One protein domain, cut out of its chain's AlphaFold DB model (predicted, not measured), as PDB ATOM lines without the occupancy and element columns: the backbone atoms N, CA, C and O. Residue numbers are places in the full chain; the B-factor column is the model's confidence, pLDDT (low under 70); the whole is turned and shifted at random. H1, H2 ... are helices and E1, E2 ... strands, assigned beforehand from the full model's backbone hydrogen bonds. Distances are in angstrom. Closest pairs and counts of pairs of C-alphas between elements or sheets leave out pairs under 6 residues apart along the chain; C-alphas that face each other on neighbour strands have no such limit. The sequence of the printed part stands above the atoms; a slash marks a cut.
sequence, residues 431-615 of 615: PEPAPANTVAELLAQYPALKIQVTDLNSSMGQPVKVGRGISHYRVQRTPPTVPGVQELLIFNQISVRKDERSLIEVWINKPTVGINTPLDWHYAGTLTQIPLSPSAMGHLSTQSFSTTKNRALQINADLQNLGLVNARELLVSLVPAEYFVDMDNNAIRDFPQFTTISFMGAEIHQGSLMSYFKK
ATOM      1  N   PRO A 431       0.472   6.677  35.085       52.12
ATOM      2  CA  PRO A 431      -0.402   6.575  36.240       52.12
ATOM      3  C   PRO A 431      -1.681   7.351  35.949       52.12
ATOM      4  O   PRO A 431      -1.736   8.568  36.132       52.12
ATOM      5  N   GLU A 432      -2.702   6.634  35.493       62.84
ATOM      6  CA  GLU A 432      -4.023   7.215  35.346       62.84
ATOM      7  C   GLU A 432      -4.573   7.600  36.727       62.84
ATOM      8  O   GLU A 432      -4.362   6.875  37.714       62.84
ATOM      9  N   PRO A 433      -5.271   8.742  36.840       66.75
ATOM     10  CA  PRO A 433      -6.040   9.056  38.031       66.75
ATOM     11  C   PRO A 433      -6.979   7.901  38.386       66.75
ATOM     12  O   PRO A 433      -7.395   7.122  37.526       66.75
ATOM     13  N   ALA A 434      -7.343   7.785  39.666       77.75
ATOM     14  CA  ALA A 434      -8.281   6.750  40.086       77.75
ATOM     15  C   ALA A 434      -9.566   6.827  39.231       77.75
ATOM     16  O   ALA A 434     -10.119   7.923  39.083       77.75
ATOM     17  N   PRO A 435     -10.053   5.700  38.677       80.94
ATOM     18  CA  PRO A 435     -11.197   5.716  37.778       80.94
ATOM     19  C   PRO A 435     -12.409   6.351  38.459       80.94
ATOM     20  O   PRO A 435     -12.811   5.955  39.555       80.94
ATOM     21  N   ALA A 436     -12.982   7.352  37.796       87.31
ATOM     22  CA  ALA A 436     -14.181   8.049  38.235       87.31
ATOM     23  C   ALA A 436     -15.407   7.474  37.519       87.31
ATOM     24  O   ALA A 436     -15.474   7.470  36.290       87.31
ATOM     25  N   ASN A 437     -16.398   7.007  38.281       88.38
ATOM     26  CA  ASN A 437     -17.611   6.407  37.720       88.38
ATOM     27  C   ASN A 437     -18.654   7.455  37.309       88.38
ATOM     28  O   ASN A 437     -19.610   7.128  36.598       88.38
ATOM     29  N   THR A 438     -18.483   8.695  37.773       90.75
ATOM     30  CA  THR A 438     -19.312   9.850  37.421       90.75
ATOM     31  C   THR A 438     -18.449  11.037  36.998       90.75
ATOM     32  O   THR A 438     -17.288  11.158  37.393       90.75
ATOM     33  N   VAL A 439     -19.021  11.972  36.233       89.38
ATOM     34  CA  VAL A 439     -18.288  13.183  35.819       89.38
ATOM     35  C   VAL A 439     -17.995  14.100  37.013       89.38
ATOM     36  O   VAL A 439     -16.980  14.791  37.029       89.38
ATOM     37  N   ALA A 440     -18.839  14.076  38.048       90.19
ATOM     38  CA  ALA A 440     -18.598  14.813  39.287       90.19
ATOM     39  C   ALA A 440     -17.367  14.291  40.045       90.19
ATOM     40  O   ALA A 440     -16.530  15.085  40.471       90.19
ATOM     41  N   GLU A 441     -17.238  12.966  40.171       91.81
ATOM     42  CA  GLU A 441     -16.051  12.324  40.750       91.81
ATOM     43  C   GLU A 441     -14.794  12.669  39.954       91.81
ATOM     44  O   GLU A 441     -13.767  12.971  40.554       91.81
ATOM     45  N   LEU A 442     -14.889  12.675  38.620       90.44
ATOM     46  CA  LEU A 442     -13.774  13.029  37.748       90.44
ATOM     47  C   LEU A 442     -13.332  14.473  37.991       90.44
ATOM     48  O   LEU A 442     -12.172  14.714  38.298       90.44
ATOM     49  N   LEU A 443     -14.246  15.443  37.895       89.25
ATOM     50  CA  LEU A 443     -13.907  16.863  38.044       89.25
ATOM     51  C   LEU A 443     -13.379  17.205  39.447       89.25
ATOM     52  O   LEU A 443     -12.537  18.091  39.576       89.25
ATOM     53  N   ALA A 444     -13.790  16.470  40.486       89.81
ATOM     54  CA  ALA A 444     -13.241  16.621  41.836       89.81
ATOM     55  C   ALA A 444     -11.735  16.297  41.920       89.81
ATOM     56  O   ALA A 444     -11.046  16.819  42.796       89.81
ATOM     57  N   GLN A 445     -11.208  15.486  40.996       88.75
ATOM     58  CA  GLN A 445      -9.773  15.196  40.886       88.75
ATOM     59  C   GLN A 445      -8.984  16.360  40.260       88.75
ATOM     60  O   GLN A 445      -7.760  16.409  40.374       88.75
ATOM     61  N   TYR A 446      -9.676  17.333  39.655       86.81
ATOM     62  CA  TYR A 446      -9.090  18.494  38.983       86.81
ATOM     63  C   TYR A 446      -9.625  19.817  39.562       86.81
ATOM     64  O   TYR A 446     -10.221  20.616  38.839       86.81
ATOM     65  N   PRO A 447      -9.378  20.125  40.850       80.75
ATOM     66  CA  PRO A 447      -9.968  21.286  41.527       80.75
ATOM     67  C   PRO A 447      -9.543  22.645  40.942       80.75
ATOM     68  O   PRO A 447     -10.176  23.663  41.216       80.75
ATOM     69  N   ALA A 448      -8.470  22.681  40.146       83.75
ATOM     70  CA  ALA A 448      -8.014  23.881  39.446       83.75
ATOM     71  C   ALA A 448      -8.810  24.177  38.159       83.75
ATOM     72  O   ALA A 448      -8.726  25.290  37.631       83.75
ATOM     73  N   LEU A 449      -9.571  23.207  37.640       80.38
ATOM     74  CA  LEU A 449     -10.420  23.418  36.475       80.38
ATOM     75  C   LEU A 449     -11.651  24.230  36.865       80.38
ATOM     76  O   LEU A 449     -12.361  23.922  37.817       80.38
ATOM     77  N   LYS A 450     -11.945  25.260  36.073       75.75
ATOM     78  CA  LYS A 450     -13.139  26.101  36.245       75.75
ATOM     79  C   LYS A 450     -14.389  25.503  35.588       75.75
ATOM     80  O   LYS A 450     -15.320  26.240  35.297       75.75
ATOM     81  N   ILE A 451     -14.389  24.199  35.321       77.38
ATOM     82  CA  ILE A 451     -15.502  23.486  34.691       77.38
ATOM     83  C   ILE A 451     -16.349  22.891  35.812       77.38
ATOM     84  O   ILE A 451     -15.878  22.003  36.520       77.38
ATOM     85  N   GLN A 452     -17.581  23.369  35.993       76.62
ATOM     86  CA  GLN A 452     -18.522  22.754  36.929       76.62
ATOM     87  C   GLN A 452     -19.424  21.758  36.201       76.62
ATOM     88  O   GLN A 452     -19.758  21.934  35.033       76.62
ATOM     89  N   VAL A 453     -19.887  20.721  36.907       77.56
ATOM     90  CA  VAL A 453     -20.839  19.735  36.349       77.56
ATOM     91  C   VAL A 453     -22.119  20.411  35.843       77.56
ATOM     92  O   VAL A 453     -22.719  19.942  34.882       77.56
ATOM     93  N   THR A 454     -22.528  21.517  36.471       74.69
ATOM     94  CA  THR A 454     -23.682  22.336  36.062       74.69
ATOM     95  C   THR A 454     -23.483  23.056  34.733       74.69
ATOM     96  O   THR A 454     -24.469  23.401  34.091       74.69
ATOM     97  N   ASP A 455     -22.232  23.269  34.326       71.12
ATOM     98  CA  ASP A 455     -21.880  23.938  33.072       71.12
ATOM     99  C   ASP A 455     -21.816  22.937  31.906       71.12
ATOM    100  O   ASP A 455     -21.775  23.328  30.740       71.12
ATOM    101  N   LEU A 456     -21.805  21.635  32.217       73.56
ATOM    102  CA  LEU A 456     -21.786  20.566  31.233       73.56
ATOM    103  C   LEU A 456     -23.204  20.248  30.770       73.56
ATOM    104  O   LEU A 456     -24.102  19.976  31.570       73.56
ATOM    105  N   ASN A 457     -23.384  20.183  29.454       66.81
ATOM    106  CA  ASN A 457     -24.638  19.721  28.878       66.81
ATOM    107  C   ASN A 457     -24.896  18.268  29.312       66.81
ATOM    108  O   ASN A 457     -24.056  17.394  29.093       66.81
ATOM    109  N   SER A 458     -26.062  18.018  29.920       59.06
ATOM    110  CA  SER A 458     -26.503  16.700  30.416       59.06
ATOM    111  C   SER A 458     -26.826  15.693  29.306       59.06
ATOM    112  O   SER A 458     -27.076  14.521  29.581       59.06
ATOM    113  N   SER A 459     -26.841  16.166  28.060       60.47
ATOM    114  CA  SER A 459     -26.941  15.386  26.834       60.47
ATOM    115  C   SER A 459     -26.223  16.134  25.707       60.47
ATOM    116  O   SER A 459     -26.170  17.366  25.708       60.47
ATOM    117  N   MET A 460     -25.697  15.410  24.718       65.56
ATOM    118  CA  MET A 460     -25.339  15.998  23.423       65.56
ATOM    119  C   MET A 460     -26.624  16.221  22.609       65.56
ATOM    120  O   MET A 460     -26.925  15.458  21.698       65.56
ATOM    121  N   GLY A 461     -27.431  17.202  23.028       57.22
ATOM    122  CA  GLY A 461     -28.736  17.529  22.449       57.22
ATOM    123  C   GLY A 461     -28.682  18.409  21.189       57.22
ATOM    124  O   GLY A 461     -27.733  19.150  20.957       57.22
ATOM    125  N   GLN A 462     -29.755  18.324  20.407       59.12
ATOM    126  CA  GLN A 462     -29.924  18.757  19.015       59.12
ATOM    127  C   GLN A 462     -30.059  20.283  18.794       59.12
ATOM    128  O   GLN A 462     -30.992  20.864  19.356       59.12
ATOM    129  N   PRO A 463     -29.275  20.941  17.905       62.97
ATOM    130  CA  PRO A 463     -27.974  20.549  17.349       62.97
ATOM    131  C   PRO A 463     -26.800  21.008  18.235       62.97
ATOM    132  O   PRO A 463     -26.740  22.160  18.677       62.97
ATOM    133  N   VAL A 464     -25.802  20.140  18.409       67.94
ATOM    134  CA  VAL A 464     -24.525  20.472  19.046       67.94
ATOM    135  C   VAL A 464     -23.664  21.254  18.061       67.94
ATOM    136  O   VAL A 464     -23.264  20.724  17.030       67.94
ATOM    137  N   LYS A 465     -23.353  22.515  18.379       65.94
ATOM    138  CA  LYS A 465     -22.388  23.326  17.622       65.94
ATOM    139  C   LYS A 465     -21.023  23.257  18.295       65.94
ATOM    140  O   LYS A 465     -20.830  23.855  19.351       65.94
ATOM    141  N   VAL A 466     -20.080  22.563  17.669       69.31
ATOM    142  CA  VAL A 466     -18.665  22.601  18.044       69.31
ATOM    143  C   VAL A 466     -18.075  23.877  17.454       69.31
ATOM    144  O   VAL A 466     -17.967  24.030  16.234       69.31
ATOM    145  N   GLY A 467     -17.783  24.830  18.339       64.88
ATOM    146  CA  GLY A 467     -17.076  26.057  17.986       64.88
ATOM    147  C   GLY A 467     -15.576  25.812  17.816       64.88
ATOM    148  O   GLY A 467     -15.117  24.682  17.717       64.88
ATOM    149  N   ARG A 468     -14.785  26.887  17.839       69.19
ATOM    150  CA  ARG A 468     -13.317  26.799  17.718       69.19
ATOM    151  C   ARG A 468     -12.628  26.269  18.977       69.19
ATOM    152  O   ARG A 468     -11.462  25.912  18.925       69.19
ATOM    153  N   GLY A 469     -13.317  26.296  20.114       74.81
ATOM    154  CA  GLY A 469     -12.783  25.862  21.400       74.81
ATOM    155  C   GLY A 469     -13.138  24.418  21.729       74.81
ATOM    156  O   GLY A 469     -14.076  23.839  21.179       74.81
ATOM    157  N   ILE A 470     -12.403  23.871  22.689       83.81
ATOM    158  CA  ILE A 470     -12.665  22.551  23.254       83.81
ATOM    159  C   ILE A 470     -14.015  22.575  23.961       83.81
ATOM    160  O   ILE A 470     -14.312  23.491  24.729       83.81
ATOM    161  N   SER A 471     -14.837  21.575  23.670       83.81
ATOM    162  CA  SER A 471     -16.183  21.451  24.224       83.81
ATOM    163  C   SER A 471     -16.290  20.174  25.043       83.81
ATOM    164  O   SER A 471     -15.803  19.132  24.618       83.81
ATOM    165  N   HIS A 472     -16.937  20.246  26.204       86.56
ATOM    166  CA  HIS A 472     -17.088  19.117  27.116       86.56
ATOM    167  C   HIS A 472     -18.566  18.768  27.301       86.56
ATOM    168  O   HIS A 472     -19.397  19.646  27.539       86.56
ATOM    169  N   TYR A 473     -18.885  17.479  27.229       86.62
ATOM    170  CA  TYR A 473     -20.246  16.963  27.334       86.62
ATOM    171  C   TYR A 473     -20.311  15.849  28.368       86.62
ATOM    172  O   TYR A 473     -19.443  14.979  28.416       86.62
ATOM    173  N   ARG A 474     -21.367  15.852  29.183       87.06
ATOM    174  CA  ARG A 474     -21.660  14.766  30.119       87.06
ATOM    175  C   ARG A 474     -22.590  13.779  29.424       87.06
ATOM    176  O   ARG A 474     -23.758  14.079  29.195       87.06
ATOM    177  N   VAL A 475     -22.067  12.606  29.088       86.75
ATOM    178  CA  VAL A 475     -22.808  11.541  28.406       86.75
ATOM    179  C   VAL A 475     -23.227  10.490  29.416       86.75
ATOM    180  O   VAL A 475     -22.394   9.934  30.130       86.75
ATOM    181  N   GLN A 476     -24.527  10.221  29.472       85.94
ATOM    182  CA  GLN A 476     -25.083   9.160  30.304       85.94
ATOM    183  C   GLN A 476     -24.814   7.796  29.667       85.94
ATOM    184  O   GLN A 476     -24.970   7.621  28.458       85.94
ATOM    185  N   ARG A 477     -24.430   6.825  30.494       88.38
ATOM    186  CA  ARG A 477     -24.088   5.464  30.085       88.38
ATOM    187  C   ARG A 477     -24.768   4.460  31.004       88.38
ATOM    188  O   ARG A 477     -24.723   4.577  32.225       88.38
ATOM    189  N   THR A 478     -25.337   3.416  30.413       89.44
ATOM    190  CA  THR A 478     -25.731   2.219  31.163       89.44
ATOM    191  C   THR A 478     -24.632   1.180  30.969       89.44
ATOM    192  O   THR A 478     -24.409   0.798  29.828       89.44
ATOM    193  N   PRO A 479     -23.915   0.733  32.015       87.94
ATOM    194  CA  PRO A 479     -22.943  -0.347  31.871       87.94
ATOM    195  C   PRO A 479     -23.605  -1.635  31.348       87.94
ATOM    196  O   PRO A 479     -24.734  -1.935  31.755       87.94
ATOM    197  N   PRO A 480     -22.946  -2.404  30.466       85.94
ATOM    198  CA  PRO A 480     -23.507  -3.644  29.946       85.94
ATOM    199  C   PRO A 480     -23.666  -4.678  31.065       85.94
ATOM    200  O   PRO A 480     -22.802  -4.836  31.927       85.94
ATOM    201  N   THR A 481     -24.782  -5.406  31.044       83.62
ATOM    202  CA  THR A 481     -25.062  -6.493  32.001       83.62
ATOM    203  C   THR A 481     -24.394  -7.810  31.610       83.62
ATOM    204  O   THR A 481     -24.256  -8.700  32.447       83.62
ATOM    205  N   VAL A 482     -23.966  -7.929  30.349       78.31
ATOM    206  CA  VAL A 482     -23.288  -9.099  29.788       78.31
ATOM    207  C   VAL A 482     -21.850  -8.711  29.422       78.31
ATOM    208  O   VAL A 482     -21.655  -7.742  28.683       78.31
ATOM    209  N   PRO A 483     -20.828  -9.436  29.917       71.31
ATOM    210  CA  PRO A 483     -19.443  -9.204  29.517       71.31
ATOM    211  C   PRO A 483     -19.248  -9.366  28.004       71.31
ATOM    212  O   PRO A 483     -19.818 -10.267  27.397       71.31
ATOM    213  N   GLY A 484     -18.412  -8.517  27.402       70.31
ATOM    214  CA  GLY A 484     -18.055  -8.616  25.980       70.31
ATOM    215  C   GLY A 484     -19.036  -7.957  25.004       70.31
ATOM    216  O   GLY A 484     -18.778  -7.967  23.802       70.31
ATOM    217  N   VAL A 485     -20.122  -7.348  25.494       82.25
ATOM    218  CA  VAL A 485     -21.010  -6.520  24.663       82.25
ATOM    219  C   VAL A 485     -20.228  -5.337  24.091       82.25
ATOM    220  O   VAL A 485     -19.598  -4.582  24.833       82.25
ATOM    221  N   GLN A 486     -20.275  -5.180  22.768       84.94
ATOM    222  CA  GLN A 486     -19.692  -4.030  22.079       84.94
ATOM    223  C   GLN A 486     -20.399  -2.739  22.498       84.94
ATOM    224  O   GLN A 486     -21.617  -2.714  22.661       84.94
ATOM    225  N   GLU A 487     -19.631  -1.669  22.662       89.19
ATOM    226  CA  GLU A 487     -20.130  -0.337  22.972       89.19
ATOM    227  C   GLU A 487     -19.595   0.659  21.952       89.19
ATOM    228  O   GLU A 487     -18.381   0.827  21.792       89.19
ATOM    229  N   LEU A 488     -20.528   1.324  21.272       89.44
ATOM    230  CA  LEU A 488     -20.255   2.297  20.228       89.44
ATOM    231  C   LEU A 488     -20.684   3.680  20.700       89.44
ATOM    232  O   LEU A 488     -21.844   3.876  21.054       89.44
ATOM    233  N   LEU A 489     -19.770   4.646  20.662       90.06
ATOM    234  CA  LEU A 489     -20.110   6.061  20.747       90.06
ATOM    235  C   LEU A 489     -20.490   6.544  19.346       90.06
ATOM    236  O   LEU A 489     -19.630   6.681  18.473       90.06
ATOM    237  N   ILE A 490     -21.784   6.762  19.130       85.94
ATOM    238  CA  ILE A 490     -22.358   7.130  17.837       85.94
ATOM    239  C   ILE A 490     -22.642   8.624  17.830       85.94
ATOM    240  O   ILE A 490     -23.387   9.119  18.667       85.94
ATOM    241  N   PHE A 491     -22.066   9.330  16.867       82.62
ATOM    242  CA  PHE A 491     -22.333  10.727  16.561       82.62
ATOM    243  C   PHE A 491     -23.283  10.799  15.380       82.62
ATOM    244  O   PHE A 491     -22.995  10.223  14.331       82.62
ATOM    245  N   ASN A 492     -24.383  11.529  15.536       77.56
ATOM    246  CA  ASN A 492     -25.452  11.591  14.558       77.56
ATOM    247  C   ASN A 492     -25.449  12.900  13.751       77.56
ATOM    248  O   ASN A 492     -25.300  13.976  14.321       77.56
ATOM    249  N   GLN A 493     -25.666  12.809  12.438       74.25
ATOM    250  CA  GLN A 493     -25.814  13.873  11.447       74.25
ATOM    251  C   GLN A 493     -24.755  14.976  11.578       74.25
ATOM    252  O   GLN A 493     -25.065  16.163  11.677       74.25
ATOM    253  N   ILE A 494     -23.485  14.574  11.593       73.19
ATOM    254  CA  ILE A 494     -22.341  15.480  11.532       73.19
ATOM    255  C   ILE A 494     -22.382  16.222  10.200       73.19
ATOM    256  O   ILE A 494     -22.401  15.625   9.131       73.19
ATOM    257  N   SER A 495     -22.383  17.538  10.282       69.69
ATOM    258  CA  SER A 495     -22.396  18.480   9.178       69.69
ATOM    259  C   SER A 495     -21.270  19.478   9.419       69.69
ATOM    260  O   SER A 495     -21.148  20.056  10.503       69.69
ATOM    261  N   VAL A 496     -20.426  19.665   8.411       65.38
ATOM    262  CA  VAL A 496     -19.251  20.543   8.460       65.38
ATOM    263  C   VAL A 496     -19.321  21.554   7.333       65.38
ATOM    264  O   VAL A 496     -19.985  21.325   6.320       65.38
ATOM    265  N   ARG A 497     -18.625  22.676   7.473       57.75
ATOM    266  CA  ARG A 497     -18.498  23.631   6.374       57.75
ATOM    267  C   ARG A 497     -17.765  23.008   5.188       57.75
ATOM    268  O   ARG A 497     -16.779  22.296   5.349       57.75
ATOM    269  N   LYS A 498     -18.268  23.266   3.979       52.44
ATOM    270  CA  LYS A 498     -17.773  22.626   2.752       52.44
ATOM    271  C   LYS A 498     -16.327  23.002   2.411       52.44
ATOM    272  O   LYS A 498     -15.652  22.204   1.780       52.44
ATOM    273  N   ASP A 499     -15.855  24.179   2.813       49.38
ATOM    274  CA  ASP A 499     -14.561  24.742   2.416       49.38
ATOM    275  C   ASP A 499     -13.352  24.288   3.254       49.38
ATOM    276  O   ASP A 499     -12.248  24.782   3.025       49.38
ATOM    277  N   GLU A 500     -13.519  23.351   4.197       53.94
ATOM    278  CA  GLU A 500     -12.531  23.102   5.257       53.94
ATOM    279  C   GLU A 500     -12.212  21.617   5.522       53.94
ATOM    280  O   GLU A 500     -13.095  20.759   5.525       53.94
ATOM    281  N   ARG A 501     -10.928  21.312   5.792       60.16
ATOM    282  CA  ARG A 501     -10.481  20.027   6.376       60.16
ATOM    283  C   ARG A 501     -10.720  20.066   7.874       60.16
ATOM    284  O   ARG A 501      -9.868  20.511   8.635       60.16
ATOM    285  N   SER A 502     -11.895  19.603   8.273       64.25
ATOM    286  CA  SER A 502     -12.324  19.597   9.663       64.25
ATOM    287  C   SER A 502     -12.066  18.242  10.319       64.25
ATOM    288  O   SER A 502     -12.517  17.202   9.832       64.25
ATOM    289  N   LEU A 503     -11.357  18.270  11.447       76.44
ATOM    290  CA  LEU A 503     -11.102  17.117  12.303       76.44
ATOM    291  C   LEU A 503     -11.648  17.425  13.702       76.44
ATOM    292  O   LEU A 503     -11.502  18.542  14.198       76.44
ATOM    293  N   ILE A 504     -12.277  16.450  14.353       80.88
ATOM    294  CA  ILE A 504     -12.568  16.511  15.789       80.88
ATOM    295  C   ILE A 504     -11.937  15.303  16.435       80.88
ATOM    296  O   ILE A 504     -12.357  14.179  16.169       80.88
ATOM    297  N   GLU A 505     -11.000  15.530  17.341       88.62
ATOM    298  CA  GLU A 505     -10.583  14.471  18.243       88.62
ATOM    299  C   GLU A 505     -11.628  14.306  19.342       88.62
ATOM    300  O   GLU A 505     -12.068  15.275  19.971       88.62
ATOM    301  N   VAL A 506     -12.020  13.062  19.575       90.81
ATOM    302  CA  VAL A 506     -12.960  12.677  20.617       90.81
ATOM    303  C   VAL A 506     -12.164  12.087  21.762       90.81
ATOM    304  O   VAL A 506     -11.414  11.134  21.572       90.81
ATOM    305  N   TRP A 507     -12.345  12.633  22.957       92.31
ATOM    306  CA  TRP A 507     -11.676  12.165  24.163       92.31
ATOM    307  C   TRP A 507     -12.693  11.806  25.244       92.31
ATOM    308  O   TRP A 507     -13.720  12.466  25.377       92.31
ATOM    309  N   ILE A 508     -12.406  10.779  26.035       91.06
ATOM    310  CA  ILE A 508     -13.235  10.261  27.122       91.06
ATOM    311  C   ILE A 508     -12.507  10.518  28.433       91.06
ATOM    312  O   ILE A 508     -11.348  10.166  28.563       91.06
ATOM    313  N   ASN A 509     -13.168  11.111  29.423       91.25
ATOM    314  CA  ASN A 509     -12.666  11.323  30.784       91.25
ATOM    315  C   ASN A 509     -11.317  12.062  30.899       91.25
ATOM    316  O   ASN A 509     -10.639  11.937  31.913       91.25
ATOM    317  N   LYS A 510     -10.964  12.895  29.911       89.31
ATOM    318  CA  LYS A 510      -9.779  13.765  29.954       89.31
ATOM    319  C   LYS A 510     -10.178  15.240  29.879       89.31
ATOM    320  O   LYS A 510     -10.435  15.758  28.787       89.31
ATOM    321  N   PRO A 511     -10.279  15.932  31.028       85.69
ATOM    322  CA  PRO A 511     -10.770  17.307  31.064       85.69
ATOM    323  C   PRO A 511      -9.691  18.351  30.720       85.69
ATOM    324  O   PRO A 511     -10.028  19.479  30.383       85.69
ATOM    325  N   THR A 512      -8.403  17.993  30.760       86.12
ATOM    326  CA  THR A 512      -7.259  18.879  30.446       86.12
ATOM    327  C   THR A 512      -6.677  18.637  29.048       86.12
ATOM    328  O   THR A 512      -5.466  18.724  28.849       86.12
ATOM    329  N   VAL A 513      -7.515  18.240  28.095       87.94
ATOM    330  CA  VAL A 513      -7.084  17.888  26.737       87.94
ATOM    331  C   VAL A 513      -6.845  19.132  25.867       87.94
ATOM    332  O   VAL A 513      -7.432  20.178  26.119       87.94
ATOM    333  N   GLY A 514      -5.993  19.012  24.846       85.50
ATOM    334  CA  GLY A 514      -5.802  19.945  23.732       85.50
ATOM    335  C   GLY A 514      -5.133  19.249  22.539       85.50
ATOM    336  O   GLY A 514      -4.802  18.067  22.626       85.50
ATOM    337  N   ILE A 515      -4.894  19.956  21.428       76.56
ATOM    338  CA  ILE A 515      -4.419  19.299  20.191       76.56
ATOM    339  C   ILE A 515      -3.003  18.724  20.299       76.56
ATOM    340  O   ILE A 515      -2.616  17.807  19.582       76.56
ATOM    341  N   ASN A 516      -2.219  19.266  21.227       80.81
ATOM    342  CA  ASN A 516      -0.858  18.824  21.508       80.81
ATOM    343  C   ASN A 516      -0.808  17.748  22.600       80.81
ATOM    344  O   ASN A 516       0.271  17.263  22.937       80.81
ATOM    345  N   THR A 517      -1.956  17.366  23.174       85.81
ATOM    346  CA  THR A 517      -2.017  16.273  24.143       85.81
ATOM    347  C   THR A 517      -1.567  14.977  23.457       85.81
ATOM    348  O   THR A 517      -2.093  14.645  22.385       85.81
ATOM    349  N   PRO A 518      -0.589  14.245  24.027       85.00
ATOM    350  CA  PRO A 518      -0.204  12.929  23.527       85.00
ATOM    351  C   PRO A 518      -1.411  11.992  23.502       85.00
ATOM    352  O   PRO A 518      -2.196  11.988  24.451       85.00
ATOM    353  N   LEU A 519      -1.563  11.226  22.419       84.81
ATOM    354  CA  LEU A 519      -2.644  10.251  22.315       84.81
ATOM    355  C   LEU A 519      -2.429   9.125  23.335       84.81
ATOM    356  O   LEU A 519      -1.330   8.576  23.423       84.81
ATOM    357  N   ASP A 520      -3.483   8.789  24.071       82.62
ATOM    358  CA  ASP A 520      -3.547   7.720  25.070       82.62
ATOM    359  C   ASP A 520      -4.938   7.066  25.081       82.62
ATOM    360  O   ASP A 520      -5.744   7.293  24.179       82.62
ATOM    361  N   TRP A 521      -5.229   6.229  26.080       84.12
ATOM    362  CA  TRP A 521      -6.517   5.535  26.181       84.12
ATOM    363  C   TRP A 521      -7.717   6.466  26.340       84.12
ATOM    364  O   TRP A 521      -8.843   6.055  26.070       84.12
ATOM    365  N   HIS A 522      -7.504   7.720  26.740       87.94
ATOM    366  CA  HIS A 522      -8.574   8.702  26.768       87.94
ATOM    367  C   HIS A 522      -8.952   9.194  25.375       87.94
ATOM    368  O   HIS A 522     -10.078   9.639  25.189       87.94
ATOM    369  N   TYR A 523      -8.063   9.147  24.389       88.62
ATOM    370  CA  TYR A 523      -8.400   9.527  23.021       88.62
ATOM    371  C   TYR A 523      -9.190   8.400  22.358       88.62
ATOM    372  O   TYR A 523      -8.626   7.355  22.076       88.62
ATOM    373  N   ALA A 524     -10.481   8.596  22.091       88.50
ATOM    374  CA  ALA A 524     -11.382   7.588  21.525       88.50
ATOM    375  C   ALA A 524     -11.262   7.444  19.998       88.50
ATOM    376  O   ALA A 524     -11.605   6.401  19.446       88.50
ATOM    377  N   GLY A 525     -10.776   8.480  19.314       87.31
ATOM    378  CA  GLY A 525     -10.608   8.507  17.864       87.31
ATOM    379  C   GLY A 525     -10.902   9.887  17.284       87.31
ATOM    380  O   GLY A 525     -11.173  10.844  18.014       87.31
ATOM    381  N   THR A 526     -10.881   9.989  15.957       82.75
ATOM    382  CA  THR A 526     -11.137  11.244  15.243       82.75
ATOM    383  C   THR A 526     -12.379  11.150  14.365       82.75
ATOM    384  O   THR A 526     -12.546  10.224  13.572       82.75
ATOM    385  N   LEU A 527     -13.243  12.159  14.457       79.06
ATOM    386  CA  LEU A 527     -14.286  12.422  13.475       79.06
ATOM    387  C   LEU A 527     -13.666  13.268  12.366       79.06
ATOM    388  O   LEU A 527     -13.343  14.437  12.571       79.06
ATOM    389  N   THR A 528     -13.472  12.667  11.197       68.31
ATOM    390  CA  THR A 528     -12.908  13.349  10.030       68.31
ATOM    391  C   THR A 528     -13.967  13.588   8.963       68.31
ATOM    392  O   THR A 528     -14.783  12.706   8.659       68.31
ATOM    393  N   GLN A 529     -13.936  14.783   8.370       57.41
ATOM    394  CA  GLN A 529     -14.611  15.068   7.114       57.41
ATOM    395  C   GLN A 529     -13.695  15.888   6.195       57.41
ATOM    396  O   GLN A 529     -13.305  17.011   6.508       57.41
ATOM    397  N   ILE A 530     -13.348  15.304   5.043       49.03
ATOM    398  CA  ILE A 530     -12.546  15.948   3.992       49.03
ATOM    399  C   ILE A 530     -13.431  16.995   3.272       49.03
ATOM    400  O   ILE A 530     -14.606  16.699   3.025       49.03
ATOM    401  N   PRO A 531     -12.924  18.205   2.955       40.19
ATOM    402  CA  PRO A 531     -13.704  19.286   2.369       40.19
ATOM    403  C   PRO A 531     -14.274  18.906   1.018       40.19
ATOM    404  O   PRO A 531     -13.659  18.183   0.232       40.19
ATOM    405  N   LEU A 532     -15.423  19.505   0.734       39.00
ATOM    406  CA  LEU A 532     -16.041  19.479  -0.576       39.00
ATOM    407  C   LEU A 532     -15.387  20.561  -1.438       39.00
ATOM    408  O   LEU A 532     -15.207  21.710  -1.032       39.00
ATOM    409  N   SER A 533     -15.029  20.194  -2.658       37.03
ATOM    410  CA  SER A 533     -14.538  21.166  -3.630       37.03
ATOM    411  C   SER A 533     -15.640  22.189  -3.974       37.03
ATOM    412  O   SER A 533     -16.806  21.806  -4.052       37.03
ATOM    413  N   PRO A 534     -15.323  23.492  -4.138       34.88
ATOM    414  CA  PRO A 534     -16.280  24.498  -4.621       34.88
ATOM    415  C   PRO A 534     -17.040  24.104  -5.907       34.88
ATOM    416  O   PRO A 534     -16.654  23.177  -6.606       34.88
ATOM    417  N   SER A 535     -18.095  24.840  -6.275       36.09
ATOM    418  CA  SER A 535     -18.541  24.917  -7.684       36.09
ATOM    419  C   SER A 535     -17.461  25.564  -8.535       36.09
ATOM    420  O   SER A 535     -16.757  26.447  -8.046       36.09
ATOM    421  N   ALA A 536     -17.435  25.230  -9.826       38.78
ATOM    422  CA  ALA A 536     -16.518  25.757 -10.840       38.78
ATOM    423  C   ALA A 536     -16.404  27.298 -10.938       38.78
ATOM    424  O   ALA A 536     -15.529  27.791 -11.637       38.78
ATOM    425  N   MET A 537     -17.216  28.102 -10.243       34.41
ATOM    426  CA  MET A 537     -17.062  29.563 -10.214       34.41
ATOM    427  C   MET A 537     -17.517  30.145  -8.866       34.41
ATOM    428  O   MET A 537     -18.708  30.354  -8.646       34.41
ATOM    429  N   GLY A 538     -16.577  30.425  -7.957       39.47
ATOM    430  CA  GLY A 538     -16.816  31.265  -6.775       39.47
ATOM    431  C   GLY A 538     -16.162  30.776  -5.480       39.47
ATOM    432  O   GLY A 538     -16.038  29.577  -5.232       39.47
ATOM    433  N   HIS A 539     -15.760  31.720  -4.623       40.47
ATOM    434  CA  HIS A 539     -15.470  31.436  -3.215       40.47
ATOM    435  C   HIS A 539     -16.701  30.762  -2.586       40.47
ATOM    436  O   HIS A 539     -17.816  31.263  -2.752       40.47
ATOM    437  N   LEU A 540     -16.524  29.631  -1.890       38.03
ATOM    438  CA  LEU A 540     -17.616  29.004  -1.145       38.03
ATOM    439  C   LEU A 540     -18.183  30.036  -0.166       38.03
ATOM    440  O   LEU A 540     -17.443  30.669   0.587       38.03
ATOM    441  N   SER A 541     -19.502  30.226  -0.198       40.84
ATOM    442  CA  SER A 541     -20.172  30.976   0.858       40.84
ATOM    443  C   SER A 541     -19.857  30.290   2.184       40.84
ATOM    444  O   SER A 541     -20.054  29.077   2.300       40.84
ATOM    445  N   THR A 542     -19.453  31.068   3.192       47.59
ATOM    446  CA  THR A 542     -19.223  30.620   4.579       47.59
ATOM    447  C   THR A 542     -20.467  29.999   5.239       47.59
ATOM    448  O   THR A 542     -20.423  29.592   6.395       47.59
ATOM    449  N   GLN A 543     -21.585  29.923   4.510       49.28
ATOM    450  CA  GLN A 543     -22.863  29.346   4.919       49.28
ATOM    451  C   GLN A 543     -23.168  27.988   4.250       49.28
ATOM    452  O   GLN A 543     -24.280  27.485   4.384       49.28
ATOM    453  N   SER A 544     -22.221  27.391   3.517       51.62
ATOM    454  CA  SER A 544     -22.421  26.097   2.841       51.62
ATOM    455  C   SER A 544     -21.937  24.933   3.711       51.62
ATOM    456  O   SER A 544     -20.751  24.862   4.033       51.62
ATOM    457  N   PHE A 545     -22.827  23.989   4.026       56.97
ATOM    458  CA  PHE A 545     -22.536  22.814   4.859       56.97
ATOM    459  C   PHE A 545     -22.645  21.497   4.079       56.97
ATOM    460  O   PHE A 545     -23.359  21.415   3.075       56.97
ATOM    461  N   SER A 546     -21.889  20.485   4.501       55.19
ATOM    462  CA  SER A 546     -21.882  19.140   3.929       55.19
ATOM    463  C   SER A 546     -23.207  18.407   4.154       55.19
ATOM    464  O   SER A 546     -24.029  18.805   4.978       55.19
ATOM    465  N   THR A 547     -23.420  17.318   3.409       57.22
ATOM    466  CA  THR A 547     -24.450  16.345   3.783       57.22
ATOM    467  C   THR A 547     -24.128  15.773   5.158       57.22
ATOM    468  O   THR A 547     -22.959  15.565   5.503       57.22
ATOM    469  N   THR A 548     -25.176  15.553   5.944       62.12
ATOM    470  CA  THR A 548     -25.079  15.008   7.291       62.12
ATOM    471  C   THR A 548     -24.521  13.589   7.252       62.12
ATOM    472  O   THR A 548     -24.939  12.783   6.427       62.12
ATOM    473  N   LYS A 549     -23.549  13.307   8.123       66.44
ATOM    474  CA  LYS A 549     -22.874  12.016   8.266       66.44
ATOM    475  C   LYS A 549     -22.880  11.592   9.718       66.44
ATOM    476  O   LYS A 549     -22.369  12.290  10.577       66.44
ATOM    477  N   ASN A 550     -23.374  10.419  10.024       72.31
ATOM    478  CA  ASN A 550     -23.128   9.800  11.316       72.31
ATOM    479  C   ASN A 550     -21.751   9.090  11.354       72.31
ATOM    480  O   ASN A 550     -21.189   8.729  10.310       72.31
ATOM    481  N   ARG A 551     -21.199   8.885  12.551       78.81
ATOM    482  CA  ARG A 551     -19.921   8.195  12.818       78.81
ATOM    483  C   ARG A 551     -20.039   7.352  14.080       78.81
ATOM    484  O   ARG A 551     -20.684   7.789  15.024       78.81
ATOM    485  N   ALA A 552     -19.379   6.202  14.120       84.44
ATOM    486  CA  ALA A 552     -19.311   5.357  15.307       84.44
ATOM    487  C   ALA A 552     -17.851   5.132  15.711       84.44
ATOM    488  O   ALA A 552     -17.011   4.851  14.859       84.44
ATOM    489  N   LEU A 553     -17.564   5.252  17.006       87.31
ATOM    490  CA  LEU A 553     -16.278   4.903  17.607       87.31
ATOM    491  C   LEU A 553     -16.495   3.739  18.574       87.31
ATOM    492  O   LEU A 553     -17.358   3.826  19.446       87.31
ATOM    493  N   GLN A 554     -15.728   2.658  18.436       88.19
ATOM    494  CA  GLN A 554     -15.779   1.544  19.383       88.19
ATOM    495  C   GLN A 554     -14.941   1.887  20.620       88.19
ATOM    496  O   GLN A 554     -13.732   2.073  20.513       88.19
ATOM    497  N   ILE A 555     -15.579   1.956  21.791       87.81
ATOM    498  CA  ILE A 555     -14.959   2.496  23.017       87.81
ATOM    499  C   ILE A 555     -14.658   1.427  24.076       87.81
ATOM    500  O   ILE A 555     -14.166   1.747  25.155       87.81
ATOM    501  N   ASN A 556     -14.927   0.145  23.799       85.69
ATOM    502  CA  ASN A 556     -14.722  -0.945  24.764       85.69
ATOM    503  C   ASN A 556     -13.294  -0.986  25.328       85.69
ATOM    504  O   ASN A 556     -13.114  -1.126  26.538       85.69
ATOM    505  N   ALA A 557     -12.295  -0.853  24.452       78.94
ATOM    506  CA  ALA A 557     -10.884  -0.866  24.822       78.94
ATOM    507  C   ALA A 557     -10.539   0.289  25.764       78.94
ATOM    508  O   ALA A 557      -9.862   0.091  26.770       78.94
ATOM    509  N   ASP A 558     -11.038   1.479  25.441       83.69
ATOM    510  CA  ASP A 558     -10.799   2.699  26.205       83.69
ATOM    511  C   ASP A 558     -11.396   2.546  27.602       83.69
ATOM    512  O   ASP A 558     -10.708   2.707  28.606       83.69
ATOM    513  N   LEU A 559     -12.655   2.104  27.682       85.12
ATOM    514  CA  LEU A 559     -13.334   1.864  28.953       85.12
ATOM    515  C   LEU A 559     -12.633   0.799  29.802       85.12
ATOM    516  O   LEU A 559     -12.563   0.939  31.023       85.12
ATOM    517  N   GLN A 560     -12.116  -0.263  29.182       81.56
ATOM    518  CA  GLN A 560     -11.394  -1.316  29.890       81.56
ATOM    519  C   GLN A 560     -10.064  -0.813  30.455       81.56
ATOM    520  O   GLN A 560      -9.801  -1.008  31.641       81.56
ATOM    521  N   ASN A 561      -9.243  -0.165  29.628       78.56
ATOM    522  CA  ASN A 561      -7.907   0.281  30.025       78.56
ATOM    523  C   ASN A 561      -7.949   1.454  31.012       78.56
ATOM    524  O   ASN A 561      -7.099   1.531  31.891       78.56
ATOM    525  N   LEU A 562      -8.976   2.303  30.934       80.31
ATOM    526  CA  LEU A 562      -9.200   3.393  31.886       80.31
ATOM    527  C   LEU A 562      -9.921   2.949  33.171       80.31
ATOM    528  O   LEU A 562     -10.182   3.772  34.045       80.31
ATOM    529  N   GLY A 563     -10.317   1.674  33.298       83.44
ATOM    530  CA  GLY A 563     -11.090   1.191  34.449       83.44
ATOM    531  C   GLY A 563     -12.518   1.754  34.533       83.44
ATOM    532  O   GLY A 563     -13.136   1.730  35.596       83.44
ATOM    533  N   LEU A 564     -13.064   2.240  33.416       85.88
ATOM    534  CA  LEU A 564     -14.371   2.899  33.301       85.88
ATOM    535  C   LEU A 564     -15.505   1.946  32.900       85.88
ATOM    536  O   LEU A 564     -16.617   2.388  32.615       85.88
ATOM    537  N   VAL A 565     -15.276   0.630  32.907       85.75
ATOM    538  CA  VAL A 565     -16.295  -0.376  32.545       85.75
ATOM    539  C   VAL A 565     -17.593  -0.235  33.350       85.75
ATOM    540  O   VAL A 565     -18.675  -0.469  32.812       85.75
ATOM    541  N   ASN A 566     -17.503   0.237  34.598       87.94
ATOM    542  CA  ASN A 566     -18.638   0.466  35.500       87.94
ATOM    543  C   ASN A 566     -19.121   1.927  35.537       87.94
ATOM    544  O   ASN A 566     -20.094   2.225  36.237       87.94
ATOM    545  N   ALA A 567     -18.472   2.831  34.796       89.62
ATOM    546  CA  ALA A 567     -18.825   4.241  34.786       89.62
ATOM    547  C   ALA A 567     -20.231   4.440  34.213       89.62
ATOM    548  O   ALA A 567     -20.583   3.897  33.162       89.62
ATOM    549  N   ARG A 568     -21.043   5.225  34.916       90.81
ATOM    550  CA  ARG A 568     -22.414   5.562  34.505       90.81
ATOM    551  C   ARG A 568     -22.477   6.882  33.756       90.81
ATOM    552  O   ARG A 568     -23.480   7.193  33.126       90.81
ATOM    553  N   GLU A 569     -21.397   7.650  33.815       89.94
ATOM    554  CA  GLU A 569     -21.258   8.894  33.082       89.94
ATOM    555  C   GLU A 569     -19.858   8.988  32.510       89.94
ATOM    556  O   GLU A 569     -18.882   8.660  33.186       89.94
ATOM    557  N   LEU A 570     -19.774   9.478  31.282       91.19
ATOM    558  CA  LEU A 570     -18.520   9.792  30.624       91.19
ATOM    559  C   LEU A 570     -18.463  11.293  30.356       91.19
ATOM    560  O   LEU A 570     -19.445  11.900  29.922       91.19
ATOM    561  N   LEU A 571     -17.300  11.889  30.595       91.00
ATOM    562  CA  LEU A 571     -16.977  13.204  30.066       91.00
ATOM    563  C   LEU A 571     -16.457  13.007  28.645       91.00
ATOM    564  O   LEU A 571     -15.359  12.492  28.470       91.00
ATOM    565  N   VAL A 572     -17.222  13.415  27.640       91.62
ATOM    566  CA  VAL A 572     -16.754  13.425  26.253       91.62
ATOM    567  C   VAL A 572     -16.269  14.826  25.910       91.62
ATOM    568  O   VAL A 572     -17.051  15.779  25.916       91.62
ATOM    569  N   SER A 573     -14.980  14.953  25.625       89.62
ATOM    570  CA  SER A 573     -14.349  16.192  25.183       89.62
ATOM    571  C   SER A 573     -14.161  16.151  23.670       89.62
ATOM    572  O   SER A 573     -13.610  15.191  23.134       89.62
ATOM    573  N   LEU A 574     -14.604  17.198  22.982       88.62
ATOM    574  CA  LEU A 574     -14.423  17.386  21.549       88.62
ATOM    575  C   LEU A 574     -13.365  18.459  21.330       88.62
ATOM    576  O   LEU A 574     -13.559  19.610  21.732       88.62
ATOM    577  N   VAL A 575     -12.255  18.070  20.710       86.75
ATOM    578  CA  VAL A 575     -11.133  18.956  20.397       86.75
ATOM    579  C   VAL A 575     -11.140  19.204  18.891       86.75
ATOM    580  O   VAL A 575     -10.732  18.327  18.127       86.75
ATOM    581  N   PRO A 576     -11.651  20.358  18.435       79.12
ATOM    582  CA  PRO A 576     -11.633  20.692  17.021       79.12
ATOM    583  C   PRO A 576     -10.188  20.971  16.588       79.12
ATOM    584  O   PRO A 576      -9.477  21.752  17.220       79.12
ATOM    585  N   ALA A 577      -9.770  20.332  15.503       73.81
ATOM    586  CA  ALA A 577      -8.434  20.415  14.941       73.81
ATOM    587  C   ALA A 577      -8.505  20.713  13.443       73.81
ATOM    588  O   ALA A 577      -9.419  20.282  12.737       73.81
ATOM    589  N   GLU A 578      -7.512  21.443  12.951       67.00
ATOM    590  CA  GLU A 578      -7.395  21.791  11.538       67.00
ATOM    591  C   GLU A 578      -6.004  21.389  11.050       67.00
ATOM    592  O   GLU A 578      -4.993  21.850  11.591       67.00
ATOM    593  N   TYR A 579      -5.959  20.507  10.046       64.44
ATOM    594  CA  TYR A 579      -4.732  20.219   9.307       64.44
ATOM    595  C   TYR A 579      -4.676  21.116   8.079       64.44
ATOM    596  O   TYR A 579      -5.462  20.954   7.139       64.44
ATOM    597  N   PHE A 580      -3.736  22.054   8.089       61.12
ATOM    598  CA  PHE A 580      -3.582  23.020   7.018       61.12
ATOM    599  C   PHE A 580      -2.148  23.533   6.983       61.12
ATOM    600  O   PHE A 580      -1.657  24.027   7.991       61.12
ATOM    601  N   VAL A 581      -1.500  23.471   5.819       53.56
ATOM    602  CA  VAL A 581      -0.154  24.028   5.638       53.56
ATOM    603  C   VAL A 581      -0.287  25.453   5.093       53.56
ATOM    604  O   VAL A 581      -0.490  25.622   3.894       53.56
ATOM    605  N   ASP A 582      -0.211  26.468   5.961       52.03
ATOM    606  CA  ASP A 582      -0.328  27.887   5.580       52.03
ATOM    607  C   ASP A 582       0.981  28.695   5.705       52.03
ATOM    608  O   ASP A 582       2.055  28.120   5.870       52.03
ATOM    609  N   MET A 583       0.899  30.036   5.612       50.81
ATOM    610  CA  MET A 583       2.037  30.978   5.715       50.81
ATOM    611  C   MET A 583       2.885  30.822   6.974       50.81
ATOM    612  O   MET A 583       4.086  31.076   6.923       50.81
ATOM    613  N   ASP A 584       2.289  30.342   8.058       55.12
ATOM    614  CA  ASP A 584       2.970  30.123   9.329       55.12
ATOM    615  C   ASP A 584       3.494  28.681   9.472       55.12
ATOM    616  O   ASP A 584       4.033  28.308  10.512       55.12
ATOM    617  N   ASN A 585       3.347  27.857   8.426       50.66
ATOM    618  CA  ASN A 585       3.843  26.485   8.347       50.66
ATOM    619  C   ASN A 585       3.284  25.553   9.440       50.66
ATOM    620  O   ASN A 585       3.940  24.583   9.835       50.66
ATOM    621  N   ASN A 586       2.083  25.851   9.942       55.19
ATOM    622  CA  ASN A 586       1.470  25.081  11.018       55.19
ATOM    623  C   ASN A 586       1.166  23.655  10.545       55.19
ATOM    624  O   ASN A 586       0.650  23.451   9.453       55.19
ATOM    625  N   ALA A 587       1.504  22.654  11.359       58.97
ATOM    626  CA  ALA A 587       1.141  21.269  11.078       58.97
ATOM    627  C   ALA A 587      -0.321  21.013  11.458       58.97
ATOM    628  O   ALA A 587      -1.127  20.603  10.632       58.97
ATOM    629  N   ILE A 588      -0.664  21.299  12.713       59.69
ATOM    630  CA  ILE A 588      -2.012  21.187  13.264       59.69
ATOM    631  C   ILE A 588      -2.243  22.432  14.124       59.69
ATOM    632  O   ILE A 588      -1.369  22.801  14.910       59.69
ATOM    633  N   ARG A 589      -3.377  23.113  13.949       58.94
ATOM    634  CA  ARG A 589      -3.685  24.361  14.666       58.94
ATOM    635  C   ARG A 589      -4.587  24.129  15.875       58.94
ATOM    636  O   ARG A 589      -5.622  23.480  15.751       58.94
ATOM    637  N   ASP A 590      -4.220  24.737  17.006       50.09
ATOM    638  CA  ASP A 590      -5.137  25.001  18.119       50.09
ATOM    639  C   ASP A 590      -6.105  26.124  17.705       50.09
ATOM    640  O   ASP A 590      -5.671  27.156  17.192       50.09
ATOM    641  N   PHE A 591      -7.407  25.939  17.945       53.84
ATOM    642  CA  PHE A 591      -8.487  26.865  17.565       53.84
ATOM    643  C   PHE A 591      -8.597  27.100  16.050       53.84
ATOM    644  O   PHE A 591      -8.139  28.134  15.549       53.84
ATOM    645  N   PRO A 592      -9.255  26.186  15.313       56.12
ATOM    646  CA  PRO A 592      -9.401  26.300  13.868       56.12
ATOM    647  C   PRO A 592      -9.908  27.672  13.450       56.12
ATOM    648  O   PRO A 592     -10.855  28.207  14.038       56.12
ATOM    649  N   GLN A 593      -9.305  28.256  12.420       52.19
ATOM    650  CA  GLN A 593      -9.710  29.591  11.981       52.19
ATOM    651  C   GLN A 593     -11.079  29.560  11.300       52.19
ATOM    652  O   GLN A 593     -11.793  30.566  11.301       52.19
ATOM    653  N   PHE A 594     -11.483  28.409  10.772       50.12
ATOM    654  CA  PHE A 594     -12.661  28.313   9.922       50.12
ATOM    655  C   PHE A 594     -13.696  27.280  10.431       50.12
ATOM    656  O   PHE A 594     -14.899  27.494  10.243       50.12
ATOM    657  N   THR A 595     -13.275  26.285  11.230       53.69
ATOM    658  CA  THR A 595     -14.100  25.117  11.605       53.69
ATOM    659  C   THR A 595     -15.312  25.435  12.462       53.69
ATOM    660  O   THR A 595     -15.220  25.896  13.598       53.69
ATOM    661  N   THR A 596     -16.477  25.138  11.886       59.59
ATOM    662  CA  THR A 596     -17.751  25.001  12.591       59.59
ATOM    663  C   THR A 596     -18.333  23.648  12.218       59.59
ATOM    664  O   THR A 596     -18.667  23.415  11.055       59.59
ATOM    665  N   ILE A 597     -18.442  22.760  13.202       67.69
ATOM    666  CA  ILE A 597     -19.018  21.430  13.012       67.69
ATOM    667  C   ILE A 597     -20.286  21.374  13.836       67.69
ATOM    668  O   ILE A 597     -20.283  21.686  15.026       67.69
ATOM    669  N   SER A 598     -21.381  21.002  13.196       69.75
ATOM    670  CA  SER A 598     -22.632  20.726  13.879       69.75
ATOM    671  C   SER A 598     -22.913  19.244  13.806       69.75
ATOM    672  O   SER A 598     -22.791  18.667  12.735       69.75
ATOM    673  N   PHE A 599     -23.347  18.639  14.893       72.94
ATOM    674  CA  PHE A 599     -23.938  17.313  14.830       72.94
ATOM    675  C   PHE A 599     -25.192  17.299  15.678       72.94
ATOM    676  O   PHE A 599     -25.372  18.092  16.600       72.94
ATOM    677  N   MET A 600     -26.101  16.428  15.303       71.88
ATOM    678  CA  MET A 600     -27.430  16.379  15.860       71.88
ATOM    679  C   MET A 600     -27.369  15.816  17.290       71.88
ATOM    680  O   MET A 600     -27.889  16.406  18.234       71.88
ATOM    681  N   GLY A 601     -26.612  14.755  17.529       75.38
ATOM    682  CA  GLY A 601     -26.335  14.349  18.903       75.38
ATOM    683  C   GLY A 601     -25.342  13.219  18.976       75.38
ATOM    684  O   GLY A 601     -24.829  12.790  17.948       75.38
ATOM    685  N   ALA A 602     -25.078  12.737  20.182       81.62
ATOM    686  CA  ALA A 602     -24.314  11.517  20.353       81.62
ATOM    687  C   ALA A 602     -24.933  10.618  21.417       81.62
ATOM    688  O   ALA A 602     -25.499  11.102  22.401       81.62
ATOM    689  N   GLU A 603     -24.810   9.313  21.213       84.25
ATOM    690  CA  GLU A 603     -25.330   8.284  22.105       84.25
ATOM    691  C   GLU A 603     -24.355   7.114  22.231       84.25
ATOM    692  O   GLU A 603     -23.490   6.914  21.379       84.25
ATOM    693  N   ILE A 604     -24.501   6.338  23.305       88.69
ATOM    694  CA  ILE A 604     -23.793   5.070  23.466       88.69
ATOM    695  C   ILE A 604     -24.760   3.950  23.100       88.69
ATOM    696  O   ILE A 604     -25.794   3.781  23.750       88.69
ATOM    697  N   HIS A 605     -24.410   3.184  22.075       88.25
ATOM    698  CA  HIS A 605     -25.141   1.994  21.657       88.25
ATOM    699  C   HIS A 605     -24.433   0.733  22.140       88.25
ATOM    700  O   HIS A 605     -23.214   0.620  22.032       88.25
ATOM    701  N   GLN A 606     -25.210  -0.222  22.646       89.50
ATOM    702  CA  GLN A 606     -24.733  -1.547  23.027       89.50
ATOM    703  C   GLN A 606     -25.080  -2.551  21.928       89.50
ATOM    704  O   GLN A 606     -26.255  -2.826  21.685       89.50
ATOM    705  N   GLY A 607     -24.061  -3.109  21.282       84.44
ATOM    706  CA  GLY A 607     -24.190  -4.040  20.164       84.44
ATOM    707  C   GLY A 607     -23.325  -3.647  18.970       84.44
ATOM    708  O   GLY A 607     -22.544  -2.700  19.033       84.44
ATOM    709  N   SER A 608     -23.482  -4.388  17.873       79.94
ATOM    710  CA  SER A 608     -22.801  -4.102  16.609       79.94
ATOM    711  C   SER A 608     -23.439  -2.925  15.877       79.94
ATOM    712  O   SER A 608     -24.617  -2.608  16.083       79.94
ATOM    713  N   LEU A 609     -22.701  -2.323  14.953       79.12
ATOM    714  CA  LEU A 609     -23.204  -1.276  14.077       79.12
ATOM    715  C   LEU A 609     -24.374  -1.788  13.219       79.12
ATOM    716  O   LEU A 609     -25.363  -1.088  13.031       79.12
ATOM    717  N   MET A 610     -24.343  -3.050  12.782       76.25
ATOM    718  CA  MET A 610     -25.485  -3.666  12.094       76.25
ATOM    719  C   MET A 610     -26.734  -3.762  12.983       76.25
ATOM    720  O   MET A 610     -27.846  -3.509  12.524       76.25
ATOM    721  N   SER A 611     -26.581  -4.106  14.267       77.31
ATOM    722  CA  SER A 611     -27.723  -4.141  15.195       77.31
ATOM    723  C   SER A 611     -28.343  -2.760  15.415       77.31
ATOM    724  O   SER A 611     -29.549  -2.664  15.629       77.31
ATOM    725  N   TYR A 612     -27.534  -1.703  15.318       76.56
ATOM    726  CA  TYR A 612     -27.992  -0.327  15.434       76.56
ATOM    727  C   TYR A 612     -28.927   0.067  14.280       76.56
ATOM    728  O   TYR A 612     -29.969   0.658  14.531       76.56
ATOM    729  N   PHE A 613     -28.625  -0.335  13.041       66.12
ATOM    730  CA  PHE A 613     -29.475  -0.045  11.873       66.12
ATOM    731  C   PHE A 613     -30.791  -0.822  11.821       66.12
ATOM    732  O   PHE A 613     -31.701  -0.446  11.089       66.12
ATOM    733  N   LYS A 614     -30.894  -1.929  12.560       62.88
ATOM    734  CA  LYS A 614     -32.119  -2.739  12.633       62.88
ATOM    735  C   LYS A 614     -33.114  -2.235  13.688       62.88
ATOM    736  O   LYS A 614     -34.184  -2.830  13.818       62.88
ATOM    737  N   LYS A 615     -32.737  -1.221  14.469       50.56
ATOM    738  CA  LYS A 615     -33.539  -0.601  15.529       50.56
ATOM    739  C   LYS A 615     -34.436   0.487  14.952       50.56
ATOM    740  O   LYS A 615     -35.584   0.583  15.441       50.56
TER     741      LYS A 615
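This is residues 431 to 615 of the 615 residues of a protein of Klebsormidium nitens (UniProt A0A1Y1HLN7). Two strongly twisted sheets lie face to face as a sandwich, wound as a jelly roll, with their strands at 31 degrees to each other. The short helices H1 and H2 lie toward one end of the sandwich, the long loops 530 to 548 and 580 to 596 extend at the other, and H3 lies near the end of E9. The printed part has 185 residues, with three named helices and nine named strands in the order H1 E1 E2 E3 E4 E5 E6 H2 E7 E8 E9 H3. One sheet is branched, the other runs E2 E7 E4 E5, and both are antiparallel. The class is mixed, helices and strands, with only 76 residues in named elements, under half; the whole is compact, with a radius of gyration of the C-alphas of 17.3 A and spans of 56 by 44 by 27 A.

The branched sheet holds E3, residues 487 to 496, 25.4 A long, with E1 at 464 to 466, E6 at 549 to 554, E8 at 597 to 599 and E9 at 601 to 606. C-alpha 487 is at (-20.130, -0.337, 22.972). The other sheet holds E7, residues 569 to 579, 31.1 A long, with E2 at 471 to 476, E4 at 502 to 508 and E5 at 523 to 529. H1 is residues 439 to 444, beginning at C-alpha (-18.288, 13.183, 35.819); H2 is 556 to 561; H3 is 609 to 613, ending at C-alpha (-29.475, -0.045, 11.873).

E3 bends by 59 degrees at residue 493. E6 is on one side of it, with N 491 and O 551 2.8 A apart; E8 and E9 are on the other side, with N 495 and O 598 at 2.7 A and N 490 and O 603 at 2.8 A. E1 is antiparallel to E8, with N 464 and O 599 at 2.8 A. In the other sheet, E7 is between E2, N 473 and O 572 at 2.8 A, and E4, N 505 and O 575 at 2.9 A. E4 and E5 form a hairpin, with N 504 and O 527 at 2.9 A. The jelly roll, one long hairpin wound over both sheets, nests E1 with E8, E2 with E7, E3 with E6 and E4 with E5. H1 is on the sheet of E7 at a height of 9.2 A and stands up from it; its closest C-alpha pair with E7 is Val 439 and Glu 569, 5.9 A. H2 only grazes both sheets, and H3 only grazes the branched one. In H1, H2 and H3 every O i to N i+4 pair is within hydrogen-bond range.

The C-alphas farthest apart, of Thr 481 and Met 537, are 56.1 A apart. The printed part has no cut. The links H1 to E1, E4 to E5, E5 to E6 and E7 to E8 are long. The mean pLDDT of the printed part is 73.3; residues 431 to 433, 457 to 468, 495 to 502, 528 to 549, 578 to 598 and 613 to 615 are under 70.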